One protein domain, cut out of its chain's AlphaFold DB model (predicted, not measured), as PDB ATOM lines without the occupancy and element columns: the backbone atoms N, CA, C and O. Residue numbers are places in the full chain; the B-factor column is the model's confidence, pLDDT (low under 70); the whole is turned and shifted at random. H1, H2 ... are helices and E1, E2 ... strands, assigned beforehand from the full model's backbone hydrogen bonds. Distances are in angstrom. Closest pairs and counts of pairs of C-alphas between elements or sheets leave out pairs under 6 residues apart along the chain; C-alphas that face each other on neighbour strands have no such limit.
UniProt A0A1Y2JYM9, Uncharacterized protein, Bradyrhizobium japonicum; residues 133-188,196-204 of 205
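What this domain is: This is residues 133 to 188 and 196 to 204 of the 205 residues of an uncharacterized protein of Bradyrhizobium japonicum (UniProt A0A1Y2JYM9). One twisted sheet of four strands has the helix H3 packed slantwise over one face, above the strands E4 and E3. The short helix H1 only grazes the sheet, and the short helix H2 follows directly on the end of edge strand E2, from where residues 160 to 164 lead over to H3. The printed part has 65 residues, with three named helices and four named strands in the order E1, H1, E2, H2, H3, E3, E4. The sheet is mixed, its strands in the order E2, E1, E4, E3, and the class is mixed, helices and strands. The whole is compact, with a radius of gyration of the C-alphas of 11.6 A and spans of 31 by 23 by 18 A.

Where its parts are: E1, residues 133 to 139, begins with C-alpha 133 at (-55.699, -2.905, 24.696) and is 19.8 A long. H1 is residues 144 to 147. E2, residues 152 to 155, measures 10.4 A, and H2, residues 156 to 159, follows with no residue between. H3, residues 165 to 175, is 15.6 A long and begins with C-alpha 165 at (-35.905, -6.348, 31.469). E3 is residues 181 to 185, 12.6 A. E4, residues 197 to 203, is 19.1 A long and ends with C-alpha 203 at (-51.396, -8.219, 22.406).

How they stand to each other: E1 and E4, the inner strands, are antiparallel at 152 degrees, with N 136 and O 199 2.9 A apart, within hydrogen-bond range. E2, an edge strand, is parallel to E1 at 16 degrees, with N 154 and O 137 at 2.9 A. E1, H1 and E2 form a strand-helix-strand unit, two parallel neighbour strands with a helix between, and its crossover is right-handed. E3, the other edge strand, is antiparallel to E4 at 149 degrees, with N 184 and O 200 at 2.9 A. E2, H2, H3 and E3 form a split unit, with E1 and E4 between its two strands in the sheet; its crossover is right-handed too. H3 on one face of the sheet makes two layers, helix over sheet. H3 lies over E4 and E3 at a height over the sheet of 10.0 A and runs slantwise to the strands, at 50 degrees to E3 on the local plane. Its closest C-alphas to E4 are those of Cys 175 and Cys 203, 5.4 A. H1 only grazes the sheet with residues 145 to 147; its closest C-alphas to E1 are those of Cys 146 and Cys 137, 5.7 A. H2 is only just not on the sheet, with 4 pairs of C-alphas within 10 A, and is apart from H3. In H3, 6 of 7 O i to N i+4 pairs are within hydrogen-bond range; H1 and H2 are too short for such a pair.

The domain as a whole: The two C-alphas farthest apart, those of Val 144 and Asp 179, are 32.2 A apart. Residues 189 to 195 are cut out, and C-alphas 188 and 196 across the cut are 7.9 A apart. The links that are printed whole are tight. The mean pLDDT of the printed part is 73.9; residues 139 to 148, 158 to 165, 185 to 188 and 196 to 198 are under 70.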
ATOM      1  N   SER A 133     -56.465  -4.084  24.301       78.31
ATOM      2  CA  SER A 133     -55.699  -2.905  24.696       78.31
ATOM      3  C   SER A 133     -55.766  -2.682  26.197       78.31
ATOM      4  O   SER A 133     -56.861  -2.657  26.745       78.31
ATOM      5  N   PHE A 134     -54.609  -2.476  26.826       81.69
ATOM      6  CA  PHE A 134     -54.499  -2.198  28.259       81.69
ATOM      7  C   PHE A 134     -53.847  -0.844  28.488       81.69
ATOM      8  O   PHE A 134     -52.845  -0.524  27.847       81.69
ATOM      9  N   LYS A 135     -54.388  -0.078  29.428       79.44
ATOM     10  CA  LYS A 135     -53.797   1.139  29.971       79.44
ATOM     11  C   LYS A 135     -53.016   0.788  31.230       79.44
ATOM     12  O   LYS A 135     -53.608   0.488  32.267       79.44
ATOM     13  N   LEU A 136     -51.692   0.840  31.139       80.75
ATOM     14  CA  LEU A 136     -50.816   0.676  32.296       80.75
ATOM     15  C   LEU A 136     -50.459   2.016  32.905       80.75
ATOM     16  O   LEU A 136     -50.062   2.927  32.183       80.75
ATOM     17  N   CYS A 137     -50.536   2.088  34.229       76.38
ATOM     18  CA  CYS A 137     -50.113   3.225  35.025       76.38
ATOM     19  C   CYS A 137     -48.879   2.876  35.867       76.38
ATOM     20  O   CYS A 137     -48.919   1.934  36.663       76.38
ATOM     21  N   PHE A 138     -47.825   3.684  35.728       75.06
ATOM     22  CA  PHE A 138     -46.618   3.643  36.557       75.06
ATOM     23  C   PHE A 138     -46.454   4.959  37.316       75.06
ATOM     24  O   PHE A 138     -46.468   6.023  36.692       75.06
ATOM     25  N   GLY A 139     -46.275   4.898  38.635       68.00
ATOM     26  CA  GLY A 139     -45.930   6.074  39.435       68.00
ATOM     27  C   GLY A 139     -45.878   5.796  40.935       68.00
ATOM     28  O   GLY A 139     -46.540   4.884  41.429       68.00
ATOM     29  N   ALA A 140     -45.092   6.597  41.657       61.66
ATOM     30  CA  ALA A 140     -45.072   6.612  43.118       61.66
ATOM     31  C   ALA A 140     -46.209   7.515  43.628       61.66
ATOM     32  O   ALA A 140     -46.208   8.720  43.381       61.66
ATOM     33  N   GLY A 141     -47.192   6.933  44.321       55.72
ATOM     34  CA  GLY A 141     -48.254   7.682  45.004       55.72
ATOM     35  C   GLY A 141     -49.362   8.198  44.085       55.72
ATOM     36  O   GLY A 141     -49.344   9.349  43.662       55.72
ATOM     37  N   GLY A 142     -50.341   7.332  43.801       47.84
ATOM     38  CA  GLY A 142     -51.494   7.524  42.911       47.84
ATOM     39  C   GLY A 142     -52.127   8.922  42.871       47.84
ATOM     40  O   GLY A 142     -53.141   9.176  43.517       47.84
ATOM     41  N   GLY A 143     -51.590   9.806  42.031       52.84
ATOM     42  CA  GLY A 143     -52.296  10.999  41.594       52.84
ATOM     43  C   GLY A 143     -53.516  10.600  40.762       52.84
ATOM     44  O   GLY A 143     -53.473   9.632  39.997       52.84
ATOM     45  N   VAL A 144     -54.603  11.365  40.885       58.47
ATOM     46  CA  VAL A 144     -55.887  11.125  40.191       58.47
ATOM     47  C   VAL A 144     -55.728  10.866  38.686       58.47
ATOM     48  O   VAL A 144     -56.407  10.014  38.127       58.47
ATOM     49  N   ASN A 145     -54.737  11.491  38.047       59.50
ATOM     50  CA  ASN A 145     -54.540  11.432  36.596       59.50
ATOM     51  C   ASN A 145     -54.091  10.065  36.054       59.50
ATOM     52  O   ASN A 145     -54.211   9.825  34.857       59.50
ATOM     53  N   CYS A 146     -53.535   9.195  36.897       62.72
ATOM     54  CA  CYS A 146     -53.076   7.868  36.480       62.72
ATOM     55  C   CYS A 146     -53.936   6.747  37.073       62.72
ATOM     56  O   CYS A 146     -54.004   5.645  36.532       62.72
ATOM     57  N   LEU A 147     -54.636   7.031  38.177       63.22
ATOM     58  CA  LEU A 147     -55.563   6.085  38.784       63.22
ATOM     59  C   LEU A 147     -56.895   5.986  38.034       63.22
ATOM     60  O   LEU A 147     -57.490   4.903  38.063       63.22
ATOM     61  N   ASP A 148     -57.328   7.062  37.372       69.19
ATOM     62  CA  ASP A 148     -58.580   7.097  36.620       69.19
ATOM     63  C   ASP A 148     -58.415   6.475  35.229       69.19
ATOM     64  O   ASP A 148     -57.884   7.067  34.288       69.19
ATOM     65  N   GLY A 149     -58.901   5.240  35.101       73.88
ATOM     66  CA  GLY A 149     -59.004   4.535  33.824       73.88
ATOM     67  C   GLY A 149     -57.784   3.710  33.421       73.88
ATOM     68  O   GLY A 149     -57.711   3.316  32.260       73.88
ATOM     69  N   ALA A 150     -56.845   3.446  34.334       80.56
ATOM     70  CA  ALA A 150     -55.825   2.419  34.130       80.56
ATOM     71  C   ALA A 150     -56.396   1.026  34.430       80.56
ATOM     72  O   ALA A 150     -57.009   0.823  35.481       80.56
ATOM     73  N   ASP A 151     -56.145   0.077  33.532       84.19
ATOM     74  CA  ASP A 151     -56.510  -1.330  33.708       84.19
ATOM     75  C   ASP A 151     -55.555  -2.012  34.695       84.19
ATOM     76  O   ASP A 151     -55.961  -2.871  35.475       84.19
ATOM     77  N   ILE A 152     -54.278  -1.610  34.678       83.94
ATOM     78  CA  ILE A 152     -53.220  -2.199  35.503       83.94
ATOM     79  C   ILE A 152     -52.365  -1.085  36.118       83.94
ATOM     80  O   ILE A 152     -52.009  -0.106  35.454       83.94
ATOM     81  N   LYS A 153     -52.039  -1.234  37.405       81.62
ATOM     82  CA  LYS A 153     -51.338  -0.234  38.220       81.62
ATOM     83  C   LYS A 153     -50.091  -0.851  38.842       81.62
ATOM     84  O   LYS A 153     -50.183  -1.898  39.478       81.62
ATOM     85  N   TYR A 154     -48.957  -0.176  38.700       78.25
ATOM     86  CA  TYR A 154     -47.685  -0.597  39.277       78.25
ATOM     87  C   TYR A 154     -47.085   0.522  40.123       78.25
ATOM     88  O   TYR A 154     -46.919   1.656  39.668       78.25
ATOM     89  N   ASP A 155     -46.758   0.165  41.361       73.69
ATOM     90  CA  ASP A 155     -46.128   1.055  42.327       73.69
ATOM     91  C   ASP A 155     -44.615   1.101  42.088       73.69
ATOM     92  O   ASP A 155     -43.938   0.073  42.164       73.69
ATOM     93  N   CYS A 156     -44.079   2.285  41.794       71.88
ATOM     94  CA  CYS A 156     -42.649   2.466  41.549       71.88
ATOM     95  C   CYS A 156     -41.772   2.056  42.743       71.88
ATOM     96  O   CYS A 156     -40.647   1.597  42.525       71.88
ATOM     97  N   ASP A 157     -42.283   2.158  43.973       70.88
ATOM     98  CA  ASP A 157     -41.519   1.831  45.179       70.88
ATOM     99  C   ASP A 157     -41.264   0.324  45.296       70.88
ATOM    100  O   ASP A 157     -40.221  -0.100  45.795       70.88
ATOM    101  N   LYS A 158     -42.172  -0.498  44.756       68.19
ATOM    102  CA  LYS A 158     -42.039  -1.960  44.752       68.19
ATOM    103  C   LYS A 158     -40.947  -2.455  43.799       68.19
ATOM    104  O   LYS A 158     -40.372  -3.513  44.040       68.19
ATOM    105  N   TYR A 159     -40.668  -1.716  42.726       64.62
ATOM    106  CA  TYR A 159     -39.786  -2.177  41.646       64.62
ATOM    107  C   TYR A 159     -38.435  -1.448  41.593       64.62
ATOM    108  O   TYR A 159     -37.623  -1.757  40.729       64.62
ATOM    109  N   HIS A 160     -38.149  -0.524  42.525       64.19
ATOM    110  CA  HIS A 160     -36.855   0.176  42.647       64.19
ATOM    111  C   HIS A 160     -36.327   0.788  41.329       64.19
ATOM    112  O   HIS A 160     -35.117   0.853  41.094       64.19
ATOM    113  N   GLY A 161     -37.240   1.269  40.483       62.56
ATOM    114  CA  GLY A 161     -36.940   1.779  39.146       62.56
ATOM    115  C   GLY A 161     -37.028   0.699  38.063       62.56
ATOM    116  O   GLY A 161     -36.390  -0.345  38.141       62.56
ATOM    117  N   TRP A 162     -37.811   0.986  37.024       65.38
ATOM    118  CA  TRP A 162     -38.076   0.063  35.920       65.38
ATOM    119  C   TRP A 162     -36.844  -0.101  35.025       65.38
ATOM    120  O   TRP A 162     -36.343   0.875  34.453       65.38
ATOM    121  N   LYS A 163     -36.370  -1.331  34.846       67.50
ATOM    122  CA  LYS A 163     -35.336  -1.684  33.866       67.50
ATOM    123  C   LYS A 163     -35.992  -2.234  32.606       67.50
ATOM    124  O   LYS A 163     -37.098  -2.754  32.630       67.50
ATOM    125  N   ALA A 164     -35.299  -2.150  31.470       60.81
ATOM    126  CA  ALA A 164     -35.807  -2.693  30.206       60.81
ATOM    127  C   ALA A 164     -36.220  -4.180  30.304       60.81
ATOM    128  O   ALA A 164     -37.148  -4.583  29.614       60.81
ATOM    129  N   ALA A 165     -35.579  -4.949  31.192       59.03
ATOM    130  CA  ALA A 165     -35.905  -6.348  31.469       59.03
ATOM    131  C   ALA A 165     -37.342  -6.555  31.987       59.03
ATOM    132  O   ALA A 165     -37.970  -7.545  31.634       59.03
ATOM    133  N   ASP A 166     -37.905  -5.588  32.714       75.12
ATOM    134  CA  ASP A 166     -39.236  -5.719  33.319       75.12
ATOM    135  C   ASP A 166     -40.362  -5.660  32.260       75.12
ATOM    136  O   ASP A 166     -41.505  -6.031  32.523       75.12
ATOM    137  N   TRP A 167     -40.056  -5.218  31.028       78.81
ATOM    138  CA  TRP A 167     -41.012  -5.250  29.915       78.81
ATOM    139  C   TRP A 167     -41.210  -6.645  29.327       78.81
ATOM    140  O   TRP A 167     -42.324  -6.947  28.906       78.81
ATOM    141  N   ASP A 168     -40.166  -7.475  29.283       84.44
ATOM    142  CA  ASP A 168     -40.261  -8.835  28.738       84.44
ATOM    143  C   ASP A 168     -41.103  -9.719  29.667       84.44
ATOM    144  O   ASP A 168     -41.962 -10.472  29.195       84.44
ATOM    145  N   ASP A 169     -40.921  -9.566  30.980       84.19
ATOM    146  CA  ASP A 169     -41.708 -10.268  31.994       84.19
ATOM    147  C   ASP A 169     -43.176  -9.839  31.937       84.19
ATOM    148  O   ASP A 169     -44.066 -10.682  31.841       84.19
ATOM    149  N   LEU A 170     -43.436  -8.529  31.870       83.50
ATOM    150  CA  LEU A 170     -44.786  -7.990  31.730       83.50
ATOM    151  C   LEU A 170     -45.467  -8.447  30.431       83.50
ATOM    152  O   LEU A 170     -46.651  -8.782  30.422       83.50
ATOM    153  N   ALA A 171     -44.738  -8.462  29.317       85.88
ATOM    154  CA  ALA A 171     -45.267  -8.929  28.040       85.88
ATOM    155  C   ALA A 171     -45.589 -10.425  28.075       85.88
ATOM    156  O   ALA A 171     -46.584 -10.866  27.498       85.88
ATOM    157  N   THR A 172     -44.764 -11.205  28.768       86.81
ATOM    158  CA  THR A 172     -44.994 -12.635  28.971       86.81
ATOM    159  C   THR A 172     -46.197 -12.870  29.884       86.81
ATOM    160  O   THR A 172     -47.024 -13.723  29.581       86.81
ATOM    161  N   GLU A 173     -46.358 -12.073  30.939       85.56
ATOM    162  CA  GLU A 173     -47.500 -12.150  31.855       85.56
ATOM    163  C   GLU A 173     -48.820 -11.756  31.169       85.56
ATOM    164  O   GLU A 173     -49.816 -12.467  31.293       85.56
ATOM    165  N   LEU A 174     -48.836 -10.657  30.402       85.81
ATOM    166  CA  LEU A 174     -50.059 -10.125  29.786       85.81
ATOM    167  C   LEU A 174     -50.410 -10.764  28.438       85.81
ATOM    168  O   LEU A 174     -51.588 -10.947  28.135       85.81
ATOM    169  N   CYS A 175     -49.410 -11.068  27.611       87.06
ATOM    170  CA  CYS A 175     -49.608 -11.555  26.244       87.06
ATOM    171  C   CYS A 175     -49.127 -13.003  26.035       87.06
ATOM    172  O   CYS A 175     -49.205 -13.511  24.914       87.06
ATOM    173  N   GLY A 176     -48.578 -13.667  27.059       88.44
ATOM    174  CA  GLY A 176     -47.998 -15.015  26.963       88.44
ATOM    175  C   GLY A 176     -46.655 -15.088  26.223       88.44
ATOM    176  O   GLY A 176     -46.016 -16.137  26.213       88.44
ATOM    177  N   SER A 177     -46.223 -14.003  25.571       87.75
ATOM    178  CA  SER A 177     -44.935 -13.887  24.881       87.75
ATOM    179  C   SER A 177     -44.582 -12.422  24.630       87.75
ATOM    180  O   SER A 177     -45.445 -11.609  24.284       87.75
ATOM    181  N   LYS A 178     -43.288 -12.103  24.709       86.00
ATOM    182  CA  LYS A 178     -42.756 -10.768  24.410       86.00
ATOM    183  C   LYS A 178     -42.950 -10.317  22.965       86.00
ATOM    184  O   LYS A 178     -43.193  -9.138  22.723       86.00
ATOM    185  N   ASP A 179     -42.942 -11.249  22.014       86.75
ATOM    186  CA  ASP A 179     -43.066 -10.928  20.585       86.75
ATOM    187  C   ASP A 179     -44.491 -10.494  20.202       86.75
ATOM    188  O   ASP A 179     -44.720  -9.924  19.133       86.75
ATOM    189  N   LYS A 180     -45.461 -10.753  21.088       85.00
ATOM    190  CA  LYS A 180     -46.882 -10.456  20.883       85.00
ATOM    191  C   LYS A 180     -47.288  -9.071  21.371       85.00
ATOM    192  O   LYS A 180     -48.378  -8.611  21.035       85.00
ATOM    193  N   MET A 181     -46.443  -8.397  22.149       85.12
ATOM    194  CA  MET A 181     -46.773  -7.104  22.736       85.12
ATOM    195  C   MET A 181     -46.280  -5.957  21.850       85.12
ATOM    196  O   MET A 181     -45.086  -5.798  21.606       85.12
ATOM    197  N   ARG A 182     -47.198  -5.087  21.414       84.81
ATOM    198  CA  ARG A 182     -46.836  -3.785  20.833       84.81
ATOM    199  C   ARG A 182     -47.061  -2.668  21.832       84.81
ATOM    200  O   ARG A 182     -48.148  -2.527  22.395       84.81
ATOM    201  N   LYS A 183     -46.026  -1.849  22.002       80.06
ATOM    202  CA  LYS A 183     -46.035  -0.666  22.855       80.06
ATOM    203  C   LYS A 183     -46.513   0.550  22.067       80.06
ATOM    204  O   LYS A 183     -45.882   0.936  21.086       80.06
ATOM    205  N   TYR A 184     -47.573   1.187  22.545       78.56
ATOM    206  CA  TYR A 184     -47.984   2.517  22.114       78.56
ATOM    207  C   TYR A 184     -47.789   3.474  23.288       78.56
ATOM    208  O   TYR A 184     -48.432   3.366  24.332       78.56
ATOM    209  N   GLN A 185     -46.843   4.396  23.139       67.88
ATOM    210  CA  GLN A 185     -46.605   5.421  24.143       67.88
ATOM    211  C   GLN A 185     -47.732   6.449  24.062       67.88
ATOM    212  O   GLN A 185     -47.840   7.173  23.073       67.88
ATOM    213  N   SER A 186     -48.576   6.508  25.090       63.03
ATOM    214  CA  SER A 186     -49.469   7.649  25.274       63.03
ATOM    215  C   SER A 186     -48.716   8.774  25.980       63.03
ATOM    216  O   SER A 186     -47.785   8.527  26.742       63.03
ATOM    217  N   GLN A 187     -49.090   9.998  25.631       60.12
ATOM    218  CA  GLN A 187     -48.513  11.285  26.019       60.12
ATOM    219  C   GLN A 187     -47.662  11.296  27.301       60.12
ATOM    220  O   GLN A 187     -48.115  10.962  28.393       60.12
ATOM    221  N   TRP A 188     -46.418  11.746  27.138       55.31
ATOM    222  CA  TRP A 188     -45.450  11.946  28.210       55.31
ATOM    223  C   TRP A 188     -45.783  13.249  28.947       55.31
ATOM    224  O   TRP A 188     -45.574  14.329  28.400       55.31
ATOM    225  N   TRP A 196     -45.299   9.856  36.056       60.81
ATOM    226  CA  TRP A 196     -46.524   9.272  35.526       60.81
ATOM    227  C   TRP A 196     -46.364   8.958  34.046       60.81
ATOM    228  O   TRP A 196     -46.370   9.857  33.205       60.81
ATOM    229  N   THR A 197     -46.236   7.674  33.724       65.88
ATOM    230  CA  THR A 197     -46.252   7.235  32.330       65.88
ATOM    231  C   THR A 197     -47.387   6.255  32.130       65.88
ATOM    232  O   THR A 197     -47.420   5.190  32.746       65.88
ATOM    233  N   ALA A 198     -48.312   6.637  31.254       68.19
ATOM    234  CA  ALA A 198     -49.357   5.757  30.780       68.19
ATOM    235  C   ALA A 198     -48.898   5.069  29.491       68.19
ATOM    236  O   ALA A 198     -48.380   5.725  28.579       68.19
ATOM    237  N   TYR A 199     -49.113   3.761  29.396       74.81
ATOM    238  CA  TYR A 199     -48.867   3.007  28.168       74.81
ATOM    239  C   TYR A 199     -50.136   2.321  27.703       74.81
ATOM    240  O   TYR A 199     -50.832   1.707  28.504       74.81
ATOM    241  N   ALA A 200     -50.389   2.392  26.397       77.31
ATOM    242  CA  ALA A 200     -51.342   1.522  25.738       77.31
ATOM    243  C   ALA A 200     -50.581   0.312  25.182       77.31
ATOM    244  O   ALA A 200     -49.689   0.456  24.341       77.31
ATOM    245  N   LEU A 201     -50.908  -0.881  25.664       81.69
ATOM    246  CA  LEU A 201     -50.327  -2.135  25.183       81.69
ATOM    247  C   LEU A 201     -51.348  -2.869  24.338       81.69
ATOM    248  O   LEU A 201     -52.516  -2.878  24.706       81.69
ATOM    249  N   SER A 202     -50.929  -3.491  23.237       82.94
ATOM    250  CA  SER A 202     -51.783  -4.424  22.500       82.94
ATOM    251  C   SER A 202     -51.116  -5.779  22.329       82.94
ATOM    252  O   SER A 202     -50.000  -5.822  21.806       82.94
ATOM    253  N   CYS A 203     -51.818  -6.851  22.693       84.56
ATOM    254  CA  CYS A 203     -51.396  -8.219  22.406       84.56
ATOM    255  C   CYS A 203     -51.953  -8.671  21.047       84.56
ATOM    256  O   CYS A 203     -53.139  -8.476  20.764       84.56
ATOM    257  N   SER A 204     -51.114  -9.271  20.205       80.56
ATOM    258  CA  SER A 204     -51.563 -10.090  19.074       80.56
ATOM    259  C   SER A 204     -51.640 -11.550  19.511       80.56
ATOM    260  O   SER A 204     -50.634 -12.069  19.987       80.56
TER     261      SER A 204